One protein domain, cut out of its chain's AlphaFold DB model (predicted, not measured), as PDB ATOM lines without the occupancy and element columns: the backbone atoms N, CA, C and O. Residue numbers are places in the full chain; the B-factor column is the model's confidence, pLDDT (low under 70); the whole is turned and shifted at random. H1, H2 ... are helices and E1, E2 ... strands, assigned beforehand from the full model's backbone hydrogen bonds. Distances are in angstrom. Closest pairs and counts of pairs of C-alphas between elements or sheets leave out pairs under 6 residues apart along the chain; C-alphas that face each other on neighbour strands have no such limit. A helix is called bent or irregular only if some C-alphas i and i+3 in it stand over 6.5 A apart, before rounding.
ATOM      1  N   TYR A   4     131.384 118.669 144.229       86.25
ATOM      2  CA  TYR A   4     131.508 118.512 142.790       86.25
ATOM      3  C   TYR A   4     131.757 119.869 142.130       86.25
ATOM      4  O   TYR A   4     131.079 120.849 142.460       86.25
ATOM      5  N   PRO A   5     132.708 119.957 141.186       88.94
ATOM      6  CA  PRO A   5     132.980 121.200 140.490       88.94
ATOM      7  C   PRO A   5     131.955 121.439 139.382       88.94
ATOM      8  O   PRO A   5     131.761 120.601 138.513       88.94
ATOM      9  N   VAL A   6     131.351 122.618 139.352       89.50
ATOM     10  CA  VAL A   6     130.620 123.162 138.208       89.50
ATOM     11  C   VAL A   6     131.562 124.119 137.491       89.50
ATOM     12  O   VAL A   6     131.842 125.218 137.968       89.50
ATOM     13  N   ILE A   7     132.085 123.668 136.356       87.19
ATOM     14  CA  ILE A   7     133.088 124.366 135.552       87.19
ATOM     15  C   ILE A   7     132.363 125.059 134.406       87.19
ATOM     16  O   ILE A   7     131.836 124.393 133.515       87.19
ATOM     17  N   THR A   8     132.340 126.385 134.425       86.00
ATOM     18  CA  THR A   8     131.689 127.208 133.404       86.00
ATOM     19  C   THR A   8     132.729 127.717 132.413       86.00
ATOM     20  O   THR A   8     133.682 128.402 132.786       86.00
ATOM     21  N   VAL A   9     132.529 127.386 131.139       80.69
ATOM     22  CA  VAL A   9     133.296 127.900 129.997       80.69
ATOM     23  C   VAL A   9     132.334 128.452 128.944       80.69
ATOM     24  O   VAL A   9     131.127 128.217 129.003       80.69
ATOM     25  N   THR A  10     132.854 129.156 127.941       73.94
ATOM     26  CA  THR A  10     132.052 129.697 126.828       73.94
ATOM     27  C   THR A  10     131.241 128.622 126.092       73.94
ATOM     28  O   THR A  10     130.130 128.896 125.648       73.94
ATOM     29  N   GLY A  11     131.746 127.385 126.016       72.81
ATOM     30  CA  GLY A  11     131.063 126.237 125.402       72.81
ATOM     31  C   GLY A  11     129.994 125.539 126.263       72.81
ATOM     32  O   GLY A  11     129.409 124.553 125.812       72.81
ATOM     33  N   GLY A  12     129.742 126.001 127.493       81.94
ATOM     34  CA  GLY A  12     128.749 125.438 128.417       81.94
ATOM     35  C   GLY A  12     129.322 125.093 129.793       81.94
ATOM     36  O   GLY A  12     130.427 125.513 130.137       81.94
ATOM     37  N   GLN A  13     128.574 124.325 130.593       86.94
ATOM     38  CA  GLN A  13     129.048 123.889 131.913       86.94
ATOM     39  C   GLN A  13     129.317 122.394 131.976       86.94
ATOM     40  O   GLN A  13     128.589 121.570 131.410       86.94
ATOM     41  N   PHE A  14     130.337 122.064 132.753       88.00
ATOM     42  CA  PHE A  14     130.798 120.711 132.992       88.00
ATOM     43  C   PHE A  14     130.812 120.412 134.489       88.00
ATOM     44  O   PHE A  14     130.926 121.316 135.312       88.00
ATOM     45  N   THR A  15     130.707 119.137 134.832       90.62
ATOM     46  CA  THR A  15     130.996 118.612 136.163       90.62
ATOM     47  C   THR A  15     131.829 117.347 136.058       90.62
ATOM     48  O   THR A  15     131.945 116.754 134.981       90.62
ATOM     49  N   ILE A  16     132.456 116.960 137.161       90.81
ATOM     50  CA  ILE A  16     133.275 115.756 137.238       90.81
ATOM     51  C   ILE A  16     132.746 114.904 138.374       90.81
ATOM     52  O   ILE A  16     132.771 115.328 139.525       90.81
ATOM     53  N   VAL A  17     132.289 113.703 138.035       90.06
ATOM     54  CA  VAL A  17     131.783 112.730 139.004       90.06
ATOM     55  C   VAL A  17     132.484 111.406 138.750       90.06
ATOM     56  O   VAL A  17     132.491 110.923 137.619       90.06
ATOM     57  N   ASP A  18     133.115 110.849 139.784       87.62
ATOM     58  CA  ASP A  18     133.862 109.585 139.721       87.62
ATOM     59  C   ASP A  18     134.869 109.509 138.546       87.62
ATOM     60  O   ASP A  18     134.993 108.518 137.821       87.62
ATOM     61  N   GLY A  19     135.549 110.632 138.283       87.25
ATOM     62  CA  GLY A  19     136.518 110.787 137.191       87.25
ATOM     63  C   GLY A  19     135.920 110.841 135.776       87.25
ATOM     64  O   GLY A  19     136.669 110.875 134.797       87.25
ATOM     65  N   PHE A  20     134.591 110.870 135.628       90.38
ATOM     66  CA  PHE A  20     133.924 111.142 134.355       90.38
ATOM     67  C   PHE A  20     133.711 112.641 134.162       90.38
ATOM     68  O   PHE A  20     133.139 113.303 135.022       90.38
ATOM     69  N   LEU A  21     134.105 113.165 132.999       90.75
ATOM     70  CA  LEU A  21     133.760 114.519 132.576       90.75
ATOM     71  C   LEU A  21     132.337 114.526 132.003       90.75
ATOM     72  O   LEU A  21     132.075 113.937 130.952       90.75
ATOM     73  N   LEU A  22     131.419 115.200 132.686       89.25
ATOM     74  CA  LEU A  22     130.007 115.272 132.326       89.25
ATOM     75  C   LEU A  22     129.669 116.688 131.875       89.25
ATOM     76  O   LEU A  22     129.921 117.648 132.595       89.25
ATOM     77  N   GLN A  23     129.078 116.828 130.691       85.81
ATOM     78  CA  GLN A  23     128.501 118.098 130.260       85.81
ATOM     79  C   GLN A  23     127.022 118.123 130.638       85.81
ATOM     80  O   GLN A  23     126.279 117.196 130.304       85.81
ATOM     81  N   TRP A  24     126.587 119.193 131.295       80.25
ATOM     82  CA  TRP A  24     125.185 119.353 131.665       80.25
ATOM     83  C   TRP A  24     124.288 119.372 130.421       80.25
ATOM     84  O   TRP A  24     124.606 120.005 129.415       80.25
ATOM     85  N   GLY A  25     123.169 118.642 130.480       72.25
ATOM     86  CA  GLY A  25     122.230 118.504 129.360       72.25
ATOM     87  C   GLY A  25     122.597 117.435 128.324       72.25
ATOM     88  O   GLY A  25     121.837 117.233 127.378       72.25
ATOM     89  N   LYS A  26     123.716 116.711 128.485       77.06
ATOM     90  CA  LYS A  26     124.076 115.580 127.613       77.06
ATOM     91  C   LYS A  26     123.776 114.219 128.238       77.06
ATOM     92  O   LYS A  26     123.747 114.052 129.452       77.06
ATOM     93  N   GLN A  27     123.568 113.229 127.368       71.81
ATOM     94  CA  GLN A  27     123.248 111.849 127.756       71.81
ATOM     95  C   GLN A  27     124.480 111.006 128.110       71.81
ATOM     96  O   GLN A  27     124.335 109.948 128.709       71.81
ATOM     97  N   PHE A  28     125.689 111.431 127.727       76.19
ATOM     98  CA  PHE A  28     126.892 110.609 127.867       76.19
ATOM     99  C   PHE A  28     128.093 111.430 128.350       76.19
ATOM    100  O   PHE A  28     128.188 112.619 128.017       76.19
ATOM    101  N   PRO A  29     129.028 110.806 129.090       82.88
ATOM    102  CA  PRO A  29     130.299 111.428 129.434       82.88
ATOM    103  C   PRO A  29     131.093 111.828 128.190       82.88
ATOM    104  O   PRO A  29     131.025 111.173 127.149       82.88
ATOM    105  N   SER A  30     131.875 112.896 128.316       79.62
ATOM    106  CA  SER A  30     132.767 113.383 127.266       79.62
ATOM    107  C   SER A  30     134.201 112.935 127.525       79.62
ATOM    108  O   SER A  30     134.667 112.929 128.661       79.62
ATOM    109  N   ASP A  31     134.922 112.589 126.463       76.19
ATOM    110  CA  ASP A  31     136.363 112.350 126.546       76.19
ATOM    111  C   ASP A  31     137.089 113.697 126.462       76.19
ATOM    112  O   ASP A  31     136.893 114.437 125.491       76.19
ATOM    113  N   ILE A  32     137.938 114.012 127.446       74.12
ATOM    114  CA  ILE A  32     138.747 115.244 127.471       74.12
ATOM    115  C   ILE A  32     139.656 115.374 126.236       74.12
ATOM    116  O   ILE A  32     140.006 116.478 125.815       74.12
ATOM    117  N   SER A  33     140.028 114.248 125.623       69.38
ATOM    118  CA  SER A  33     140.850 114.202 124.414       69.38
ATOM    119  C   SER A  33     140.047 114.348 123.116       69.38
ATOM    120  O   SER A  33     140.647 114.576 122.059       69.38
ATOM    121  N   SER A  34     138.710 114.262 123.171       68.69
ATOM    122  CA  SER A  34     137.855 114.372 121.986       68.69
ATOM    123  C   SER A  34     137.963 115.751 121.330       68.69
ATOM    124  O   SER A  34     138.051 116.777 122.005       68.69
ATOM    125  N   LYS A  35     137.898 115.790 119.989       66.94
ATOM    126  CA  LYS A  35     137.868 117.054 119.225       66.94
ATOM    127  C   LYS A  35     136.730 117.969 119.690       66.94
ATOM    128  O   LYS A  35     136.895 119.180 119.737       66.94
ATOM    129  N   HIS A  36     135.603 117.372 120.075       69.06
ATOM    130  CA  HIS A  36     134.446 118.099 120.573       69.06
ATOM    131  C   HIS A  36     134.706 118.756 121.936       69.06
ATOM    132  O   HIS A  36     134.450 119.947 122.080       69.06
ATOM    133  N   ALA A  37     135.273 118.035 122.913       67.75
ATOM    134  CA  ALA A  37     135.634 118.625 124.206       67.75
ATOM    135  C   ALA A  37     136.711 119.711 124.053       67.75
ATOM    136  O   ALA A  37     136.575 120.788 124.626       67.75
ATOM    137  N   LYS A  38     137.731 119.479 123.216       69.06
ATOM    138  CA  LYS A  38     138.776 120.477 122.919       69.06
ATOM    139  C   LYS A  38     138.232 121.752 122.268       69.06
ATOM    140  O   LYS A  38     138.786 122.814 122.503       69.06
ATOM    141  N   GLY A  39     137.169 121.654 121.468       67.44
ATOM    142  CA  GLY A  39     136.516 122.816 120.858       67.44
ATOM    143  C   GLY A  39     135.616 123.611 121.811       67.44
ATOM    144  O   GLY A  39     135.340 124.774 121.543       67.44
ATOM    145  N   LEU A  40     135.153 123.003 122.910       70.81
ATOM    146  CA  LEU A  40     134.281 123.654 123.901       70.81
ATOM    147  C   LEU A  40     135.047 124.249 125.090       70.81
ATOM    148  O   LEU A  40     134.545 125.157 125.752       70.81
ATOM    149  N   LEU A  41     136.229 123.710 125.394       74.38
ATOM    150  CA  LEU A  41     137.042 124.107 126.538       74.38
ATOM    151  C   LEU A  41     138.022 125.215 126.147       74.38
ATOM    152  O   LEU A  41     138.754 125.093 125.169       74.38
ATOM    153  N   THR A  42     138.087 126.274 126.953       76.12
ATOM    154  CA  THR A  42     139.173 127.258 126.856       76.12
ATOM    155  C   THR A  42     140.510 126.609 127.248       76.12
ATOM    156  O   THR A  42     140.504 125.612 127.976       76.12
ATOM    157  N   PRO A  43     141.672 127.163 126.844       76.62
ATOM    158  CA  PRO A  43     142.977 126.651 127.276       76.62
ATOM    159  C   PRO A  43     143.112 126.542 128.802       76.62
ATOM    160  O   PRO A  43     143.551 125.508 129.307       76.62
ATOM    161  N   GLY A  44     142.630 127.546 129.546       75.81
ATOM    162  CA  GLY A  44     142.556 127.495 131.011       75.81
ATOM    163  C   GLY A  44     141.623 126.392 131.526       75.81
ATOM    164  O   GLY A  44     141.963 125.678 132.467       75.81
ATOM    165  N   GLY A  45     140.469 126.188 130.880       78.56
ATOM    166  CA  GLY A  45     139.542 125.101 131.205       78.56
ATOM    167  C   GLY A  45     140.154 123.719 131.004       78.56
ATOM    168  O   GLY A  45     140.043 122.853 131.870       78.56
ATOM    169  N   TRP A  46     140.859 123.525 129.892       78.88
ATOM    170  CA  TRP A  46     141.569 122.283 129.610       78.88
ATOM    171  C   TRP A  46     142.709 122.036 130.603       78.88
ATOM    172  O   TRP A  46     142.835 120.921 131.112       78.88
ATOM    173  N   TYR A  47     143.485 123.074 130.934       77.69
ATOM    174  CA  TYR A  47     144.551 122.997 131.932       77.69
ATOM    175  C   TYR A  47     144.020 122.550 133.299       77.69
ATOM    176  O   TYR A  47     144.551 121.603 133.874       77.69
ATOM    177  N   VAL A  48     142.939 123.166 133.796       78.88
ATOM    178  CA  VAL A  48     142.316 122.762 135.068       78.88
ATOM    179  C   VAL A  48     141.823 121.321 135.007       78.88
ATOM    180  O   VAL A  48     142.127 120.518 135.889       78.88
ATOM    181  N   LEU A  49     141.062 120.971 133.967       80.00
ATOM    182  CA  LEU A  49     140.513 119.625 133.837       80.00
ATOM    183  C   LEU A  49     141.617 118.576 133.838       80.00
ATOM    184  O   LEU A  49     141.483 117.565 134.517       80.00
ATOM    185  N   ARG A  50     142.718 118.820 133.132       78.12
ATOM    186  CA  ARG A  50     143.826 117.874 133.040       78.12
ATOM    187  C   ARG A  50     144.671 117.819 134.312       78.12
ATOM    188  O   ARG A  50     144.887 116.730 134.828       78.12
ATOM    189  N   ASN A  51     145.137 118.963 134.811       74.69
ATOM    190  CA  ASN A  51     146.135 119.015 135.887       74.69
ATOM    191  C   ASN A  51     145.522 118.947 137.289       74.69
ATOM    192  O   ASN A  51     146.195 118.553 138.237       74.69
ATOM    193  N   THR A  52     144.251 119.326 137.450       75.50
ATOM    194  CA  THR A  52     143.581 119.304 138.759       75.50
ATOM    195  C   THR A  52     142.729 118.061 138.963       75.50
ATOM    196  O   THR A  52     142.757 117.475 140.046       75.50
ATOM    197  N   TYR A  53     141.977 117.655 137.938       78.75
ATOM    198  CA  TYR A  53     140.974 116.595 138.075       78.75
ATOM    199  C   TYR A  53     141.286 115.320 137.296       78.75
ATOM    200  O   TYR A  53     140.856 114.249 137.707       78.75
ATOM    201  N   ASN A  54     142.000 115.439 136.177       80.62
ATOM    202  CA  ASN A  54     142.358 114.362 135.261       80.62
ATOM    203  C   ASN A  54     141.208 113.355 135.003       80.62
ATOM    204  O   ASN A  54     141.320 112.185 135.382       80.62
ATOM    205  N   PRO A  55     140.077 113.776 134.397       86.81
ATOM    206  CA  PRO A  55     138.903 112.923 134.231       86.81
ATOM    207  C   PRO A  55     139.126 111.850 133.150       86.81
ATOM    208  O   PRO A  55     138.765 112.021 131.984       86.81
ATOM    209  N   ILE A  56     139.740 110.732 133.541       85.56
ATOM    210  CA  ILE A  56     140.151 109.636 132.647       85.56
ATOM    211  C   ILE A  56     139.237 108.408 132.704       85.56
ATOM    212  O   ILE A  56     139.509 107.427 132.013       85.56
ATOM    213  N   SER A  57     138.153 108.419 133.489       89.44
ATOM    214  CA  SER A  57     137.312 107.224 133.687       89.44
ATOM    215  C   SER A  57     136.696 106.703 132.386       89.44
ATOM    216  O   SER A  57     136.615 105.491 132.182       89.44
ATOM    217  N   LEU A  58     136.354 107.590 131.444       88.31
ATOM    218  CA  LEU A  58     135.885 107.173 130.119       88.31
ATOM    219  C   LEU A  58     136.994 106.490 129.301       88.31
ATOM    220  O   LEU A  58     136.740 105.479 128.648       88.31
ATOM    221  N   THR A  59     138.228 106.999 129.364       85.19
ATOM    222  CA  THR A  59     139.394 106.377 128.717       85.19
ATOM    223  C   THR A  59     139.719 105.024 129.349       85.19
ATOM    224  O   THR A  59     139.937 104.059 128.620       85.19
ATOM    225  N   LYS A  60     139.667 104.910 130.686       87.38
ATOM    226  CA  LYS A  60     139.792 103.623 131.393       87.38
ATOM    227  C   LYS A  60     138.771 102.628 130.853       87.38
ATOM    228  O   LYS A  60     139.128 101.551 130.384       87.38
ATOM    229  N   MET A  61     137.508 103.039 130.801       87.88
ATOM    230  CA  MET A  61     136.418 102.216 130.296       87.88
ATOM    231  C   MET A  61     136.609 101.801 128.829       87.88
ATOM    232  O   MET A  61     136.269 100.673 128.491       87.88
ATOM    233  N   GLN A  62     137.176 102.643 127.958       85.69
ATOM    234  CA  GLN A  62     137.502 102.269 126.570       85.69
ATOM    235  C   GLN A  62     138.576 101.172 126.473       85.69
ATOM    236  O   GLN A  62     138.515 100.346 125.560       85.69
ATOM    237  N   LEU A  63     139.543 101.165 127.393       85.81
ATOM    238  CA  LEU A  63     140.693 100.253 127.372       85.81
ATOM    239  C   LEU A  63     140.453  98.939 128.125       85.81
ATOM    240  O   LEU A  63     141.054  97.929 127.772       85.81
ATOM    241  N   MET A  64     139.579  98.932 129.135       87.75
ATOM    242  CA  MET A  64     139.252  97.724 129.907       87.75
ATOM    243  C   MET A  64     138.690  96.605 129.015       87.75
ATOM    244  O   MET A  64     138.040  96.868 128.006       87.75
ATOM    245  N   GLU A  65     138.857  95.341 129.403       87.50
ATOM    246  CA  GLU A  65     138.198  94.222 128.711       87.50
ATOM    247  C   GLU A  65     136.710  94.136 129.082       87.50
ATOM    248  O   GLU A  65     135.861  93.903 128.219       87.50
ATOM    249  N   SER A  66     136.379  94.369 130.356       89.75
ATOM    250  CA  SER A  66     135.005  94.361 130.851       89.75
ATOM    251  C   SER A  66     134.141  95.387 130.125       89.75
ATOM    252  O   SER A  66     134.547  96.520 129.847       89.75
ATOM    253  N   ASN A  67     132.896  94.998 129.848       91.81
ATOM    254  CA  ASN A  67     131.913  95.879 129.228       91.81
ATOM    255  C   ASN A  67     131.130  96.715 130.253       91.81
ATOM    256  O   ASN A  67     130.080  97.265 129.926       91.81
ATOM    257  N   PHE A  68     131.614  96.803 131.489       92.44
ATOM    258  CA  PHE A  68     131.002  97.592 132.544       92.44
ATOM    259  C   PHE A  68     132.049  98.259 133.435       92.44
ATOM    260  O   PHE A  68     133.189  97.803 133.509       92.44
ATOM    261  N   LEU A  69     131.624  99.319 134.115       92.25
ATOM    262  CA  LEU A  69     132.340  99.980 135.197       92.25
ATOM    263  C   LEU A  69     131.332 100.244 136.321       92.25
ATOM    264  O   LEU A  69     130.294 100.863 136.078       92.25
ATOM    265  N   LEU A  70     131.603  99.724 137.516       92.06
ATOM    266  CA  LEU A  70     130.790  99.955 138.708       92.06
ATOM    267  C   LEU A  70     131.145 101.299 139.337       92.06
ATOM    268  O   LEU A  70     132.326 101.610 139.489       92.06
ATOM    269  N   THR A  71     130.125 102.043 139.755       90.06
ATOM    270  CA  THR A  71     130.273 103.254 140.565       90.06
ATOM    271  C   THR A  71     129.196 103.313 141.642       90.06
ATOM    272  O   THR A  71     128.044 102.937 141.406       90.06
ATOM    273  N   SER A  72     129.569 103.786 142.828       87.88
ATOM    274  CA  SER A  72     128.651 104.047 143.943       87.88
ATOM    275  C   SER A  72     128.144 105.488 143.969       87.88
ATOM    276  O   SER A  72     127.371 105.859 144.854       87.88
ATOM    277  N   ASP A  73     128.577 106.313 143.014       89.06
ATOM    278  CA  ASP A  73     128.307 107.739 143.017       89.06
ATOM    279  C   ASP A  73     126.950 108.063 142.373       89.06
ATOM    280  O   ASP A  73     126.771 108.000 141.153       89.06
ATOM    281  N   ILE A  74     125.962 108.395 143.209       88.06
ATOM    282  CA  ILE A  74     124.599 108.683 142.752       88.06
ATOM    283  C   ILE A  74     124.515 109.982 141.943       88.06
ATOM    284  O   ILE A  74     123.660 110.086 141.057       88.06
ATOM    285  N   ALA A  75     125.420 110.939 142.181       89.31
ATOM    286  CA  ALA A  75     125.441 112.200 141.450       89.31
ATOM    287  C   ALA A  75     125.618 111.976 139.943       89.31
ATOM    288  O   ALA A  75     125.006 112.674 139.135       89.31
ATOM    289  N   LEU A  76     126.369 110.944 139.546       90.06
ATOM    290  CA  LEU A  76     126.584 110.606 138.140       90.06
ATOM    291  C   LEU A  76     125.258 110.284 137.440       90.06
ATOM    292  O   LEU A  76     125.011 110.744 136.326       90.06
ATOM    293  N   PHE A  77     124.381 109.535 138.111       88.25
ATOM    294  CA  PHE A  77     123.072 109.133 137.589       88.25
ATOM    295  C   PHE A  77     122.004 110.223 137.710       88.25
ATOM    296  O   PHE A  77     120.952 110.100 137.086       88.25
ATOM    297  N   HIS A  78     122.268 111.269 138.495       86.88
ATOM    298  CA  HIS A  78     121.455 112.483 138.531       86.88
ATOM    299  C   HIS A  78     121.787 113.422 137.366       86.88
ATOM    300  O   HIS A  78     120.892 113.979 136.737       86.88
ATOM    301  N   VAL A  79     123.077 113.569 137.050       86.00
ATOM    302  CA  VAL A  79     123.560 114.440 135.966       86.00
ATOM    303  C   VAL A  79     123.281 113.829 134.588       86.00
ATOM    304  O   VAL A  79     122.897 114.535 133.654       86.00
ATOM    305  N   ILE A  80     123.492 112.519 134.440       85.25
ATOM    306  CA  ILE A  80     123.318 111.806 133.172       85.25
ATOM    307  C   ILE A  80     121.843 111.472 132.923       85.25
ATOM    308  O   ILE A  80     121.135 110.963 133.787       85.25
ATOM    309  N   THR A  81     121.397 111.660 131.681       76.88
ATOM    310  CA  THR A  81     120.051 111.282 131.226       76.88
ATOM    311  C   THR A  81     120.057 109.969 130.429       76.88
ATOM    312  O   THR A  81     121.086 109.543 129.910       76.88
ATOM    313  N   GLY A  82     118.901 109.299 130.314       79.56
ATOM    314  CA  GLY A  82     118.761 108.096 129.473       79.56
ATOM    315  C   GLY A  82     119.187 106.776 130.130       79.56
ATOM    316  O   GLY A  82     119.720 105.888 129.461       79.56
ATOM    317  N   LEU A  83     118.952 106.631 131.437       89.81
ATOM    318  CA  LEU A  83     119.301 105.424 132.189       89.81
ATOM    319  C   LEU A  83     118.571 104.174 131.671       89.81
ATOM    320  O   LEU A  83     117.390 104.204 131.323       89.81
ATOM    321  N   VAL A  84     119.276 103.045 131.677       93.06
ATOM    322  CA  VAL A  84     118.765 101.726 131.295       93.06
ATOM    323  C   VAL A  84     118.836 100.749 132.464       93.06
ATOM    324  O   VAL A  84     119.606 100.927 133.405       93.06
ATOM    325  N   TYR A  85     118.044  99.682 132.390       94.88
ATOM    326  CA  TYR A  85     118.116  98.570 133.333       94.88
ATOM    327  C   TYR A  85     119.045  97.486 132.802       94.88
ATOM    328  O   TYR A  85     119.024  97.154 131.611       94.88
ATOM    329  N   VAL A  86     119.864  96.933 133.690       94.56
ATOM    330  CA  VAL A  86     120.863  95.923 133.343       94.56
ATOM    331  C   VAL A  86     120.868  94.771 134.336       94.56
ATOM    332  O   VAL A  86     120.390  94.891 135.466       94.56
ATOM    333  N   ARG A  87     121.431  93.646 133.900       93.19
ATOM    334  CA  ARG A  87     121.815  92.529 134.764       93.19
ATOM    335  C   ARG A  87     123.203  92.027 134.387       93.19
ATOM    336  O   ARG A  87     123.596  92.124 133.221       93.19
ATOM    337  N   PHE A  88     123.907  91.450 135.351       92.19
ATOM    338  CA  PHE A  88     125.173  90.771 135.102       92.19
ATOM    339  C   PHE A  88     124.935  89.305 134.736       92.19
ATOM    340  O   PHE A  88     124.017  88.661 135.244       92.19
ATOM    341  N   VAL A  89     125.748  88.791 133.820       91.38
ATOM    342  CA  VAL A  89     125.718  87.407 133.344       91.38
ATOM    343  C   VAL A  89     127.148  86.883 133.360       91.38
ATOM    344  O   VAL A  89     128.029  87.504 132.769       91.38
ATOM    345  N   PHE A  90     127.375  85.747 134.012       89.81
ATOM    346  CA  PHE A  90     128.673  85.077 134.012       89.81
ATOM    347  C   PHE A  90     128.790  84.160 132.790       89.81
ATOM    348  O   PHE A  90     127.913  83.326 132.554       89.81
ATOM    349  N   ARG A  91     129.832  84.343 131.974       87.56
ATOM    350  CA  ARG A  91     130.122  83.533 130.780       87.56
ATOM    351  C   ARG A  91     131.628  83.402 130.602       87.56
ATOM    352  O   ARG A  91     132.346  84.384 130.741       87.56
ATOM    353  N   SER A  92     132.098  82.203 130.266       85.75
ATOM    354  CA  SER A  92     133.515  81.950 129.952       85.75
ATOM    355  C   SER A  92     134.488  82.480 131.020       85.75
ATOM    356  O   SER A  92     135.494  83.104 130.699       85.75
ATOM    357  N   GLY A  93     134.154  82.285 132.300       86.19
ATOM    358  CA  GLY A  93     135.000  82.707 133.422       86.19
ATOM    359  C   GLY A  93     134.969  84.206 133.753       86.19
ATOM    360  O   GLY A  93     135.737  84.639 134.607       86.19
ATOM    361  N   LYS A  94     134.120  85.011 133.097       89.25
ATOM    362  CA  LYS A  94     134.023  86.466 133.314       89.25
ATOM    363  C   LYS A  94     132.574  86.938 133.407       89.25
ATOM    364  O   LYS A  94     131.662  86.362 132.807       89.25
ATOM    365  N   TYR A  95     132.352  88.023 134.138       91.56
ATOM    366  CA  TYR A  95     131.069  88.714 134.177       91.56
ATOM    367  C   TYR A  95     130.931  89.702 133.023       91.56
ATOM    368  O   TYR A  95     131.875  90.406 132.667       91.56
ATOM    369  N   PHE A  96     129.715  89.789 132.487       91.44
ATOM    370  CA  PHE A  96     129.318  90.756 131.471       91.44
ATOM    371  C   PHE A  96     127.999  91.413 131.851       91.44
ATOM    372  O   PHE A  96     127.080  90.769 132.357       91.44
ATOM    373  N   CYS A  97     127.876  92.697 131.549       92.31
ATOM    374  CA  CYS A  97     126.651  93.453 131.744       92.31
ATOM    375  C   CYS A  97     125.770  93.395 130.486       92.31
ATOM    376  O   CYS A  97     126.254  93.565 129.363       92.31
ATOM    377  N   ARG A  98     124.466  93.154 130.655       92.88
ATOM    378  CA  ARG A  98     123.487  93.111 129.560       92.88
ATOM    379  C   ARG A  98     122.271  93.973 129.885       92.88
ATOM    380  O   ARG A  98     121.682  93.834 130.955       92.88
ATOM    381  N   ARG A  99     121.847  94.794 128.917       94.25
ATOM    382  CA  ARG A  99     120.582  95.541 128.970       94.25
ATOM    383  C   ARG A  99     119.376  94.602 129.022       94.25
ATOM    384  O   ARG A  99     119.295  93.647 128.248       94.25
ATOM    385  N   VAL A 100     118.434  94.909 129.907       94.00
ATOM    386  CA  VAL A 100     117.180  94.174 130.124       94.00
ATOM    387  C   VAL A 100     116.021  95.138 130.404       94.00
ATOM    388  O   VAL A 100     116.195  96.357 130.423       94.00
ATOM    389  N   THR A 101     114.817  94.595 130.584       93.00
ATOM    390  CA  THR A 101     113.638  95.350 131.022       93.00
ATOM    391  C   THR A 101     113.718  95.679 132.517       93.00
ATOM    392  O   THR A 101     114.475  95.060 133.264       93.00
ATOM    393  N   LYS A 102     112.897  96.633 132.980       89.12
ATOM    394  CA  LYS A 102     112.823  97.032 134.398       89.12
ATOM    395  C   LYS A 102     112.522  95.860 135.340       89.12
ATOM    396  O   LYS A 102     113.078  95.802 136.428       89.12
ATOM    397  N   GLN A 103     111.669  94.926 134.919       87.62
ATOM    398  CA  GLN A 103     111.247  93.781 135.734       87.62
ATOM    399  C   GLN A 103     112.390  92.788 135.993       87.62
ATOM    400  O   GLN A 103     112.475  92.221 137.079       87.62
ATOM    401  N   SER A 104     113.278  92.606 135.011       87.31
ATOM    402  CA  SER A 104     114.408  91.667 135.072       87.31
ATOM    403  C   SER A 104     115.749  92.333 135.401       87.31
ATOM    404  O   SER A 104     116.779  91.658 135.419       87.31
ATOM    405  N   GLY A 105     115.758  93.654 135.586       89.06
ATOM    406  CA  GLY A 105     116.949  94.437 135.890       89.06
ATOM    407  C   GLY A 105     117.363  94.291 137.344       89.06
ATOM    408  O   GLY A 105     116.542  94.465 138.243       89.06
ATOM    409  N   THR A 106     118.645  94.016 137.570       89.56
ATOM    410  CA  THR A 106     119.225  94.042 138.915       89.56
ATOM    411  C   THR A 106     119.776  95.421 139.253       89.56
ATOM    412  O   THR A 106     119.666  95.830 140.401       89.56
ATOM    413  N   HIS A 107     120.277  96.172 138.264       92.75
ATOM    414  CA  HIS A 107     120.887  97.495 138.459       92.75
ATOM    415  C   HIS A 107     120.413  98.512 137.410       92.75
ATOM    416  O   HIS A 107     119.841  98.151 136.371       92.75
ATOM    417  N   ARG A 108     120.671  99.797 137.681       93.12
ATOM    418  CA  ARG A 108     120.553 100.894 136.706       93.12
ATOM    419  C   ARG A 108     121.922 101.196 136.112       93.12
ATOM    420  O   ARG A 108     122.931 101.083 136.802       93.12
ATOM    421  N   ALA A 109     121.952 101.590 134.848       93.69
ATOM    422  CA  ALA A 109     123.189 101.919 134.163       93.69
ATOM    423  C   ALA A 109     123.020 103.031 133.124       93.69
ATOM    424  O   ALA A 109     121.940 103.209 132.562       93.69
ATOM    425  N   CYS A 110     124.113 103.723 132.814       91.88
ATOM    426  CA  CYS A 110     124.264 104.515 131.599       91.88
ATOM    427  C   CYS A 110     124.901 103.635 130.513       91.88
ATOM    428  O   CYS A 110     125.935 103.008 130.743       91.88
ATOM    429  N   LEU A 111     124.279 103.566 129.335       90.44
ATOM    430  CA  LEU A 111     124.816 102.844 128.182       90.44
ATOM    431  C   LEU A 111     125.720 103.779 127.381       90.44
ATOM    432  O   LEU A 111     125.244 104.785 126.879       90.44
ATOM    433  N   ILE A 112     126.979 103.410 127.166       87.00
ATOM    434  CA  ILE A 112     127.912 104.164 126.324       87.00
ATOM    435  C   ILE A 112     128.200 103.380 125.048       87.00
ATOM    436  O   ILE A 112     128.562 102.201 125.089       87.00
ATOM    437  N   ARG A 113     128.062 104.050 123.902       83.94
ATOM    438  CA  ARG A 113     128.528 103.547 122.606       83.94
ATOM    439  C   ARG A 113     129.908 104.124 122.328       83.94
ATOM    440  O   ARG A 113     130.074 105.339 122.347       83.94
ATOM    441  N   LEU A 114     130.882 103.256 122.092       74.81
ATOM    442  CA  LEU A 114     132.277 103.632 121.899       74.81
ATOM    443  C   LEU A 114     132.721 103.260 120.480       74.81
ATOM    444  O   LEU A 114     132.458 102.154 120.004       74.81
ATOM    445  N   GLU A 115     133.398 104.191 119.809       61.16
ATOM    446  CA  GLU A 115     133.876 104.019 118.428       61.16
ATOM    447  C   GLU A 115     135.193 103.225 118.344       61.16
ATOM    448  O   GLU A 115     135.448 102.563 117.340       61.16
ATOM    449  N   ARG A 116     136.018 103.252 119.402       57.97
ATOM    450  CA  ARG A 116     137.325 102.574 119.497       57.97
ATOM    451  C   ARG A 116     137.385 101.761 120.788       57.97
ATOM    452  O   ARG A 116     137.349 102.359 121.861       57.97
ATOM    453  N   VAL A 117     137.420 100.426 120.716       59.28
ATOM    454  CA  VAL A 117     137.317  99.596 121.935       59.28
ATOM    455  C   VAL A 117     137.973  98.225 121.812       59.28
ATOM    456  O   VAL A 117     137.781  97.532 120.814       59.28
ATOM    457  N   MET A 118     138.627  97.800 122.897       56.41
ATOM    458  CA  MET A 118     138.810  96.386 123.237       56.41
ATOM    459  C   MET A 118     137.549  95.885 123.975       56.41
ATOM    460  O   MET A 118     136.969  96.609 124.782       56.41
ATOM    461  N   GLY A 119     137.072  94.669 123.681       54.53
ATOM    462  CA  GLY A 119     135.971  94.042 124.441       54.53
ATOM    463  C   GLY A 119     134.529  94.446 124.070       54.53
ATOM    464  O   GLY A 119     133.589  93.953 124.692       54.53
ATOM    465  N   GLY A 120     134.317  95.281 123.039       64.00
ATOM    466  CA  GLY A 120     133.003  95.510 122.406       64.00
ATOM    467  C   GLY A 120     132.553  96.977 122.304       64.00
ATOM    468  O   GLY A 120     132.916  97.811 123.125       64.00
ATOM    469  N   LYS A 121     131.714  97.292 121.298       75.00
ATOM    470  CA  LYS A 121     131.238  98.663 120.972       75.00
ATOM    471  C   LYS A 121     130.312  99.298 122.018       75.00
ATOM    472  O   LYS A 121     130.035 100.494 121.944       75.00
ATOM    473  N   VAL A 122     129.780  98.509 122.951       86.88
ATOM    474  CA  VAL A 122     128.809  98.964 123.953       86.88
ATOM    475  C   VAL A 122     129.298  98.590 125.338       86.88
ATOM    476  O   VAL A 122     129.531  97.413 125.618       86.88
ATOM    477  N   LYS A 123     129.391  99.592 126.207       91.19
ATOM    478  CA  LYS A 123     129.774  99.431 127.606       91.19
ATOM    479  C   LYS A 123     128.794 100.151 128.533       91.19
ATOM    480  O   LYS A 123     128.031 100.998 128.080       91.19
ATOM    481  N   TYR A 124     128.798  99.805 129.816       92.62
ATOM    482  CA  TYR A 124     127.823 100.293 130.796       92.62
ATOM    483  C   TYR A 124     128.499 100.906 132.027       92.62
ATOM    484  O   TYR A 124     129.308 100.242 132.664       92.62
ATOM    485  N   ILE A 125     128.144 102.137 132.403       93.75
ATOM    486  CA  ILE A 125     128.430 102.639 133.759       93.75
ATOM    487  C   ILE A 125     127.279 102.174 134.635       93.75
ATOM    488  O   ILE A 125     126.141 102.560 134.374       93.75
ATOM    489  N   VAL A 126     127.533 101.330 135.625       93.56
ATOM    490  CA  VAL A 126     126.488 100.679 136.420       93.56
ATOM    491  C   VAL A 126     126.510 101.225 137.840       93.56
ATOM    492  O   VAL A 126     127.566 101.265 138.467       93.56
ATOM    493  N   TYR A 127     125.339 101.625 138.339       92.06
ATOM    494  CA  TYR A 127     125.186 102.004 139.737       92.06
ATOM    495  C   TYR A 127     125.305 100.743 140.579       92.06
ATOM    496  O   TYR A 127     124.575  99.782 140.332       92.06
ATOM    497  N   ASP A 128     126.228 100.725 141.532       88.25
ATOM    498  CA  ASP A 128     126.575  99.517 142.279       88.25
ATOM    499  C   ASP A 128     125.500  99.073 143.283       88.25
ATOM    500  O   ASP A 128     125.564  97.952 143.787       88.25
ATOM    501  N   LYS A 129     124.481  99.909 143.521       87.56
ATOM    502  CA  LYS A 129     123.316  99.545 144.330       87.56
ATOM    503  C   LYS A 129     122.212  98.910 143.474       87.56
ATOM    504  O   LYS A 129     121.844  99.458 142.425       87.56
ATOM    505  N   PRO A 130     121.628  97.787 143.926       85.38
ATOM    506  CA  PRO A 130     120.560  97.118 143.202       85.38
ATOM    507  C   PRO A 130     119.276  97.959 143.175       85.38
ATOM    508  O   PRO A 130     119.025  98.800 144.036       85.38
ATOM    509  N   VAL A 131     118.420  97.715 142.178       84.62
ATOM    510  CA  VAL A 131     117.134  98.429 142.022       84.62
ATOM    511  C   VAL A 131     116.125  98.050 143.109       84.62
ATOM    512  O   VAL A 131     115.251  98.852 143.427       84.62
ATOM    513  N   LYS A 132     116.224  96.831 143.648       79.25
ATOM    514  CA  LYS A 132     115.358  96.312 144.711       79.25
ATOM    515  C   LYS A 132     116.186  96.173 145.986       79.25
ATOM    516  O   LYS A 132     117.179  95.452 145.971       79.25
ATOM    517  N   SER A 133     115.762  96.849 147.052       63.69
ATOM    518  CA  SER A 133     116.419  96.884 148.369       63.69
ATOM    519  C   SER A 133     116.606  95.504 148.996       63.69
ATOM    520  O   SER A 133     117.588  95.273 149.691       63.69
ATOM    521  N   ASP A 134     115.694  94.576 148.708       62.62
ATOM    522  CA  ASP A 134     115.622  93.281 149.395       62.62
ATOM    523  C   ASP A 134     116.599  92.245 148.813       62.62
ATOM    524  O   ASP A 134     116.811  91.175 149.379       62.62
ATOM    525  N   PHE A 135     117.229  92.558 147.675       62.06
ATOM    526  CA  PHE A 135     118.236  91.703 147.059       62.06
ATOM    527  C   PHE A 135     119.629  92.092 147.553       62.06
ATOM    528  O   PHE A 135     120.214  93.069 147.086       62.06
ATOM    529  N   LYS A 136     120.213  91.270 148.434       62.19
ATOM    530  CA  LYS A 136     121.659  91.301 148.691       62.19
ATOM    531  C   LYS A 136     122.386  90.754 147.465       62.19
ATOM    532  O   LYS A 136     122.592  89.552 147.334       62.19
ATOM    533  N   TYR A 137     122.703  91.638 146.526       68.12
ATOM    534  CA  TYR A 137     123.507  91.302 145.360       68.12
ATOM    535  C   TYR A 137     124.984  91.522 145.693       68.12
ATOM    536  O   TYR A 137     125.405  92.659 145.902       68.12
ATOM    537  N   ASP A 138     125.762  90.443 145.760       77.62
ATOM    538  CA  ASP A 138     127.199  90.542 146.002       77.62
ATOM    539  C   ASP A 138     127.919  91.051 144.742       77.62
ATOM    540  O   ASP A 138     127.907  90.415 143.685       77.62
ATOM    541  N   THR A 139     128.531  92.232 144.851       80.88
ATOM    542  CA  THR A 139     129.303  92.866 143.772       80.88
ATOM    543  C   THR A 139     130.810  92.641 143.913       80.88
ATOM    544  O   THR A 139     131.569  93.131 143.076       80.88
ATOM    545  N   THR A 140     131.268  91.874 144.909       85.75
ATOM    546  CA  THR A 140     132.696  91.662 145.205       85.75
ATOM    547  C   THR A 140     133.442  91.093 144.001       85.75
ATOM    548  O   THR A 140     134.381  91.716 143.509       85.75
ATOM    549  N   ALA A 141     132.948  89.999 143.416       87.31
ATOM    550  CA  ALA A 141     133.563  89.386 142.235       87.31
ATOM    551  C   ALA A 141     133.587  90.320 141.004       87.31
ATOM    552  O   ALA A 141     134.508  90.264 140.183       87.31
ATOM    553  N   LEU A 142     132.593  91.210 140.876       90.94
ATOM    554  CA  LEU A 142     132.545  92.216 139.811       90.94
ATOM    555  C   LEU A 142     133.619  93.290 140.016       90.94
ATOM    556  O   LEU A 142     134.303  93.663 139.061       90.94
ATOM    557  N   ARG A 143     133.781  93.764 141.259       89.50
ATOM    558  CA  ARG A 143     134.807  94.742 141.635       89.50
ATOM    559  C   ARG A 143     136.207  94.171 141.444       89.50
ATOM    560  O   ARG A 143     137.044  94.838 140.847       89.50
ATOM    561  N   GLU A 144     136.449  92.929 141.848       89.88
ATOM    562  CA  GLU A 144     137.732  92.257 141.619       89.88
ATOM    563  C   GLU A 144     138.068  92.124 140.128       89.88
ATOM    564  O   GLU A 144     139.207  92.358 139.723       89.88
ATOM    565  N   GLN A 145     137.086  91.776 139.288       92.56
ATOM    566  CA  GLN A 145     137.286  91.732 137.839       92.56
ATOM    567  C   GLN A 145     137.651  93.114 137.286       92.56
ATOM    568  O   GLN A 145     138.599  93.228 136.510       92.56
ATOM    569  N   GLN A 146     136.942  94.158 137.715       91.00
ATOM    570  CA  GLN A 146     137.238  95.536 137.331       91.00
ATOM    571  C   GLN A 146     138.642  95.971 137.776       91.00
ATOM    572  O   GLN A 146     139.360  96.573 136.981       91.00
ATOM    573  N   LEU A 147     139.067  95.636 138.997       89.62
ATOM    574  CA  LEU A 147     140.411  95.944 139.499       89.62
ATOM    575  C   LEU A 147     141.504  95.259 138.671       89.62
ATOM    576  O   LEU A 147     142.497  95.897 138.317       89.62
ATOM    577  N   ARG A 148     141.306  93.986 138.297       91.00
ATOM    578  CA  ARG A 148     142.229  93.263 137.405       91.00
ATOM    579  C   ARG A 148     142.330  93.922 136.032       91.00
ATOM    580  O   ARG A 148     143.430  94.056 135.504       91.00
ATOM    581  N   ASP A 149     141.204  94.340 135.462       89.69
ATOM    582  CA  ASP A 149     141.189  95.011 134.163       89.69
ATOM    583  C   ASP A 149     141.876  96.378 134.211       89.69
ATOM    584  O   ASP A 149     142.630  96.704 133.299       89.69
ATOM    585  N   ILE A 150     141.646  97.155 135.274       87.75
ATOM    586  CA  ILE A 150     142.290  98.459 135.484       87.75
ATOM    587  C   ILE A 150     143.809  98.291 135.625       87.75
ATOM    588  O   ILE A 150     144.559  98.951 134.910       87.75
ATOM    589  N   SER A 151     144.258  97.328 136.433       87.81
ATOM    590  CA  SER A 151     145.689  97.069 136.657       87.81
ATOM    591  C   SER A 151     146.440  96.723 135.364       87.81
ATOM    592  O   SER A 151     147.598  97.090 135.194       87.81
ATOM    593  N   LYS A 152     145.780  96.045 134.414       88.50
ATOM    594  CA  LYS A 152     146.366  95.725 133.100       88.50
ATOM    595  C   LYS A 152     146.544  96.949 132.201       88.50
ATOM    596  O   LYS A 152     147.409  96.931 131.327       88.50
ATOM    597  N   ILE A 153     145.709  97.975 132.363       88.00
ATOM    598  CA  ILE A 153     145.725  99.169 131.507       88.00
ATOM    599  C   ILE A 153     146.472 100.346 132.138       88.00
ATOM    600  O   ILE A 153     146.789 101.285 131.413       88.00
ATOM    601  N   GLU A 154     146.781 100.304 133.439       83.50
ATOM    602  CA  GLU A 154     147.554 101.334 134.155       83.50
ATOM    603  C   GLU A 154     148.823 101.758 133.382       83.50
ATOM    604  O   GLU A 154     148.953 102.949 133.084       83.50
ATOM    605  N   PRO A 155     149.679 100.829 132.890       80.94
ATOM    606  CA  PRO A 155     150.891 101.206 132.154       80.94
ATOM    607  C   PRO A 155     150.594 101.964 130.849       80.94
ATOM    608  O   PRO A 155     151.337 102.854 130.435       80.94
ATOM    609  N   MET A 156     149.474 101.643 130.189       80.38
ATOM    610  CA  MET A 156     149.042 102.331 128.968       80.38
ATOM    611  C   MET A 156     148.549 103.755 129.250       80.38
ATOM    612  O   MET A 156     148.643 104.626 128.380       80.38
ATOM    613  N   LEU A 157     147.992 103.993 130.439       76.19
ATOM    614  CA  LEU A 157     147.525 105.308 130.871       76.19
ATOM    615  C   LEU A 157     148.709 106.211 131.240       76.19
ATOM    616  O   LEU A 157     148.721 107.370 130.825       76.19
ATOM    617  N   GLU A 158     149.724 105.669 131.918       67.31
ATOM    618  CA  GLU A 158     150.947 106.389 132.311       67.31
ATOM    619  C   GLU A 158     151.780 106.854 131.101       67.31
ATOM    620  O   GLU A 158     152.247 107.996 131.034       67.31
ATOM    621  N   LEU A 159     151.895 106.015 130.067       60.69
ATOM    622  CA  LEU A 159     152.550 106.387 128.804       60.69
ATOM    623  C   LEU A 159     151.810 107.525 128.070       60.69
ATOM    624  O   LEU A 159     152.426 108.371 127.413       60.69
ATOM    625  N   ARG A 160     150.476 107.584 128.192       60.09
ATOM    626  CA  ARG A 160     149.649 108.656 127.610       60.09
ATOM    627  C   ARG A 160     149.674 109.951 128.421       60.09
ATOM    628  O   ARG A 160     149.498 111.021 127.835       60.09
ATOM    629  N   SER A 161     149.872 109.892 129.737       54.97
ATOM    630  CA  SER A 161     150.005 111.097 130.563       54.97
ATOM    631  C   SER A 161     151.338 111.805 130.329       54.97
ATOM    632  O   SER A 161     151.345 113.033 130.244       54.97
ATOM    633  N   ASN A 162     152.424 111.046 130.128       45.84
ATOM    634  CA  ASN A 162     153.788 111.575 129.988       45.84
ATOM    635  C   ASN A 162     154.107 112.164 128.601       45.84
ATOM    636  O   ASN A 162     155.081 112.892 128.460       45.84
ATOM    637  N   SER A 163     153.300 111.877 127.574       47.28
ATOM    638  CA  SER A 163     153.539 112.312 126.185       47.28
ATOM    639  C   SER A 163     152.880 113.646 125.802       47.28
ATOM    640  O   SER A 163     152.963 114.061 124.651       47.28
ATOM    641  N   ILE A 164     152.195 114.327 126.728       51.34
ATOM    642  CA  ILE A 164     151.525 115.608 126.450       51.34
ATOM    643  C   ILE A 164     151.808 116.563 127.620       51.34
ATOM    644  O   ILE A 164     150.959 116.773 128.490       51.34
ATOM    645  N   THR A 165     153.028 117.093 127.655       46.59
ATOM    646  CA  THR A 165     153.556 118.018 128.675       46.59
ATOM    647  C   THR A 165     153.733 119.457 128.171       46.59
ATOM    648  O   THR A 165     154.313 120.277 128.870       46.59
ATOM    649  N   ASP A 166     153.172 119.826 127.016       47.25
ATOM    650  CA  ASP A 166     153.453 121.138 126.398       47.25
ATOM    651  C   ASP A 166     152.633 122.330 126.940       47.25
ATOM    652  O   ASP A 166     152.709 123.434 126.403       47.25
ATOM    653  N   PHE A 167     151.842 122.170 128.007       53.06
ATOM    654  CA  PHE A 167     151.111 123.287 128.628       53.06
ATOM    655  C   PHE A 167     151.650 123.588 130.029       53.06
ATOM    656  O   PHE A 167     151.134 123.080 131.025       53.06
ATOM    657  N   SER A 168     152.681 124.435 130.104       57.09
ATOM    658  CA  SER A 168     153.105 125.071 131.356       57.09
ATOM    659  C   SER A 168     152.181 126.246 131.710       57.09
ATOM    660  O   SER A 168     151.481 126.784 130.850       57.09
ATOM    661  N   VAL A 169     152.180 126.671 132.979       55.84
ATOM    662  CA  VAL A 169     151.430 127.857 133.445       55.84
ATOM    663  C   VAL A 169     151.836 129.120 132.673       55.84
ATOM    664  O   VAL A 169     151.005 129.996 132.437       55.84
ATOM    665  N   ASP A 170     153.083 129.198 132.201       55.84
ATOM    666  CA  ASP A 170     153.568 130.312 131.381       55.84
ATOM    667  C   ASP A 170     152.835 130.426 130.038       55.84
ATOM    668  O   ASP A 170     152.621 131.539 129.551       55.84
ATOM    669  N   ASN A 171     152.347 129.303 129.498       58.31
ATOM    670  CA  ASN A 171     151.549 129.250 128.268       58.31
ATOM    671  C   ASN A 171     150.088 129.697 128.484       58.31
ATOM    672  O   ASN A 171     149.329 129.805 127.522       58.31
ATOM    673  N   LEU A 172     149.681 129.968 129.732       62.75
ATOM    674  CA  LEU A 172     148.358 130.493 130.084       62.75
ATOM    675  C   LEU A 172     148.343 132.014 130.290       62.75
ATOM    676  O   LEU A 172     147.283 132.567 130.590       62.75
ATOM    677  N   LYS A 173     149.478 132.715 130.139       55.34
ATOM    678  CA  LYS A 173     149.514 134.182 130.254       55.34
ATOM    679  C   LYS A 173     148.533 134.814 129.259       55.34
ATOM    680  O   LYS A 173     148.696 134.692 128.052       55.34
ATOM    681  N   GLY A 174     147.513 135.495 129.788       57.50
ATOM    682  CA  GLY A 174     146.453 136.145 129.007       57.50
ATOM    683  C   GLY A 174     145.176 135.318 128.816       57.50
ATOM    684  O   GLY A 174     144.188 135.860 128.330       57.50
ATOM    685  N   PHE A 175     145.146 134.049 129.235       65.94
ATOM    686  CA  PHE A 175     143.929 133.237 129.226       65.94
ATOM    687  C   PHE A 175     143.219 133.291 130.578       65.94
ATOM    688  O   PHE A 175     143.818 133.073 131.630       65.94
ATOM    689  N   GLU A 176     141.913 133.546 130.551       66.88
ATOM    690  CA  GLU A 176     141.095 133.489 131.757       66.88
ATOM    691  C   GLU A 176     140.897 132.039 132.215       66.88
ATOM    692  O   GLU A 176     140.547 131.146 131.435       66.88
ATOM    693  N   MET A 177     141.107 131.811 133.512       74.38
ATOM    694  CA  MET A 177     140.725 130.555 134.152       74.38
ATOM    695  C   MET A 177     139.197 130.426 134.147       74.38
ATOM    696  O   MET A 177     138.509 131.428 134.363       74.38
ATOM    697  N   PRO A 178     138.654 129.214 133.928       78.50
ATOM    698  CA  PRO A 178     137.209 129.000 133.949       78.50
ATOM    699  C   PRO A 178     136.619 129.433 135.295       78.50
ATOM    700  O   PRO A 178     137.284 129.354 136.334       78.50
ATOM    701  N   ASP A 179     135.355 129.860 135.297       81.31
ATOM    702  CA  ASP A 179     134.652 130.056 136.563       81.31
ATOM    703  C   ASP A 179     134.253 128.690 137.116       81.31
ATOM    704  O   ASP A 179     133.510 127.939 136.478       81.31
ATOM    705  N   ILE A 180     134.789 128.359 138.288       82.06
ATOM    706  CA  ILE A 180     134.562 127.078 138.948       82.06
ATOM    707  C   ILE A 180     133.857 127.340 140.262       82.06
ATOM    708  O   ILE A 180     134.290 128.147 141.084       82.06
ATOM    709  N   MET A 181     132.764 126.620 140.436       83.19
ATOM    710  CA  MET A 181     131.916 126.659 141.608       83.19
ATOM    711  C   MET A 181     131.847 125.262 142.196       83.19
ATOM    712  O   MET A 181     131.588 124.311 141.469       83.19
ATOM    713  N   PHE A 182     132.062 125.130 143.497       81.88
ATOM    714  CA  PHE A 182     131.931 123.846 144.174       81.88
ATOM    715  C   PHE A 182     130.544 123.710 144.781       81.88
ATOM    716  O   PHE A 182     130.011 124.648 145.381       81.88
ATOM    717  N   VAL A 183     129.947 122.543 144.570       82.94
ATOM    718  CA  VAL A 183     128.574 122.236 144.960       82.94
ATOM    719  C   VAL A 183     128.585 120.935 145.741       82.94
ATOM    720  O   VAL A 183     129.098 119.934 145.245       82.94
ATOM    721  N   SER A 184     128.031 120.938 146.952       81.31
ATOM    722  CA  SER A 184     127.886 119.709 147.730       81.31
ATOM    723  C   SER A 184     126.970 118.714 147.016       81.31
ATOM    724  O   SER A 184     126.108 119.104 146.225       81.31
ATOM    725  N   GLU A 185     127.137 117.427 147.313       82.94
ATOM    726  CA  GLU A 185     126.272 116.362 146.794       82.94
ATOM    727  C   GLU A 185     124.779 116.670 146.983       82.94
ATOM    728  O   GLU A 185     124.016 116.597 146.021       82.94
ATOM    729  N   ASP A 186     124.378 117.119 148.174       82.12
ATOM    730  CA  ASP A 186     122.980 117.430 148.494       82.12
ATOM    731  C   ASP A 186     122.386 118.517 147.597       82.12
ATOM    732  O   ASP A 186     121.253 118.399 147.122       82.12
ATOM    733  N   ILE A 187     123.156 119.577 147.339       84.56
ATOM    734  CA  ILE A 187     122.723 120.662 146.458       84.56
ATOM    735  C   ILE A 187     122.702 120.159 145.015       84.56
ATOM    736  O   ILE A 187     121.743 120.420 144.290       84.56
ATOM    737  N   LEU A 188     123.725 119.408 144.594       87.19
ATOM    738  CA  LEU A 188     123.832 118.880 143.237       87.19
ATOM    739  C   LEU A 188     122.614 118.021 142.870       87.19
ATOM    740  O   LEU A 188     122.049 118.193 141.791       87.19
ATOM    741  N   LEU A 189     122.165 117.163 143.790       88.06
ATOM    742  CA  LEU A 189     120.985 116.307 143.627       88.06
ATOM    743  C   LEU A 189     119.657 117.090 143.581       88.06
ATOM    744  O   LEU A 189     118.646 116.576 143.102       88.06
ATOM    745  N   LYS A 190     119.638 118.345 144.039       87.44
ATOM    746  CA  LYS A 190     118.458 119.230 143.992       87.44
ATOM    747  C   LYS A 190     118.413 120.107 142.747       87.44
ATOM    748  O   LYS A 190     117.355 120.646 142.417       87.44
ATOM    749  N   ILE A 191     119.523 120.236 142.024       86.81
ATOM    750  CA  ILE A 191     119.571 120.986 140.770       86.81
ATOM    751  C   ILE A 191     118.761 120.238 139.708       86.81
ATOM    752  O   ILE A 191     119.086 119.114 139.333       86.81
ATOM    753  N   LYS A 192     117.706 120.890 139.206       80.38
ATOM    754  CA  LYS A 192     116.803 120.335 138.181       80.38
ATOM    755  C   LYS A 192     116.988 120.940 136.791       80.38
ATOM    756  O   LYS A 192     116.516 120.362 135.817       80.38
ATOM    757  N   SER A 193     117.612 122.113 136.683       78.69
ATOM    758  CA  SER A 193     117.688 122.862 135.425       78.69
ATOM    759  C   SER A 193     119.052 123.503 135.192       78.69
ATOM    760  O   SER A 193     119.687 124.023 136.109       78.69
ATOM    761  N   TYR A 194     119.462 123.500 133.926       76.38
ATOM    762  CA  TYR A 194     120.647 124.176 133.401       76.38
ATOM    763  C   TYR A 194     120.252 125.533 132.774       76.38
ATOM    764  O   TYR A 194     119.132 125.639 132.268       76.38
ATOM    765  N   PRO A 195     121.115 126.572 132.776       84.94
ATOM    766  CA  PRO A 195     122.435 126.642 133.410       84.94
ATOM    767  C   PRO A 195     122.362 126.760 134.933       84.94
ATOM    768  O   PRO A 195     121.388 127.276 135.486       84.94
ATOM    769  N   ILE A 196     123.396 126.264 135.604       85.56
ATOM    770  CA  ILE A 196     123.607 126.359 137.049       85.56
ATOM    771  C   ILE A 196     124.312 127.682 137.331       85.56
ATOM    772  O   ILE A 196     125.438 127.898 136.893       85.56
ATOM    773  N   THR A 197     123.664 128.576 138.065       85.00
ATOM    774  CA  THR A 197     124.230 129.881 138.427       85.00
ATOM    775  C   THR A 197     124.458 129.961 139.931       85.00
ATOM    776  O   THR A 197     123.814 129.236 140.691       85.00
TER     777      THR A 197
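AT A GLANCE: This is residues 4 to 197 of the 492 residues of the protein "Transcriptional silencer Kos3" of Saccharomyces bayanus (UniProt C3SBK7). Two lobes, each built on a sheet, follow one another along the longest axis: a five-stranded sheet curled like part of a barrel, and a flatter four-stranded sheet with H2 over one face and H4 over the other. The bent helix H5 starts on the first sheet, and H5b, H6 and their links make a loose arm that returns to E9 in the second, round an open gap. The 194 printed residues hold seven named helices and nine named strands, in the order E1 E2 E3 H1 H2 H3 E4 H4 E5 E6 E7 E8 H5 H6 E9 H7, a mixed class. The sheets run E4 E8 E7 E5 E6, mixed, and E3 E2 E1 E9, antiparallel; the whole is compact, radius of gyration of the C-alphas 17.7 A, spans 54 by 39 by 25 A.

HOW THE PARTS SIT: E4, residues 68 to 71, E8, 122 to 127, E7, 107 to 113, E5, 84 to 91, and E6, 94 to 100, form a strongly twisted folded sheet, bent back so that E4 and E8 face E5 and E6, with E7 as hinge. N 126 and O 69 of parallel E4 and E8 are 2.8 A apart; in hairpin E7 and E8, N 112 and O 123, 2.8 A; in antiparallel E7 and E5, N 84 and O 109, 2.8 A; in hairpin E5 and E6, N 89 and O 96, 2.8 A. H4, residues 74 to 79, makes with E4 and E5 a split strand-helix-strand unit, two strands running the same way with E8 and E7 between them; its crossover is right-handed. H5, residues 140 to 162, was assigned by its hydrogen bonds as one helix but is bent, C-alphas 152 and 155 being 7.2 A apart; H5a, to 152, and H5b, from 155, stand at a steep tilt of 54 degrees. H5a is on this sheet at a height of 6.5 A, only just over E4 with 3 of its 13 C-alphas; the closest C-alphas of E4 and H5a are those of Leu 69 and Gln 146, 6.9 A apart, and those of E6 and H5a are Tyr 95 and Leu 142, 6.8 A apart. H3, residues 57 to 63, is over E8 at 9.3 A. E1, 4 to 9, E2, 12 to 17, and E3, 20 to 23, are a meander, each strand the antiparallel neighbour of the one before; N 7 and O 14 are 2.8 A apart, N 22 and O 15, 2.8 A. E9, 179 to 184, pairs antiparallel with E1, N 6 and O 181 at 2.7 A. H2, 43 to 53, and H4 lie on opposite faces of this sheet, heights 9.8 A and 9.2 A. H7, 185 to 190, touches H4, closest C-alphas His 78 and Leu 189, 6.4 A; H1, 35 to 40, only just grazes the second sheet, with 5 pairs of C-alphas within 10 A. H6, 169 to 172, is close to but not clearly touching H2, Gly 44 and Leu 172 having C-alphas 6.6 A apart. Every O i to N i+4 pair is within hydrogen-bond range in H1, H2, H3, H4, H5a, H5b and H7; H6 is too short for one.

IN THESE COORDINATES: E1 begins at C-alpha 4 (131.508, 118.512, 142.790), and H7 ends at C-alpha 190 (118.458, 119.230, 143.992). E5 is 21.5 A long, E6 18.8 A, H5a 18.7 A and H2 14.9 A.

THE WHOLE: The C-alphas farthest apart, of Asp 134 and Gly 174, are 56.6 A apart. The printed part has no cut; the links E3 to H1 and E8 to H5 are long. Mean pLDDT of the printed part is 80.6; residues 33 to 39, 115 to 120, 133 to 137 and 158 to 176 are under 70.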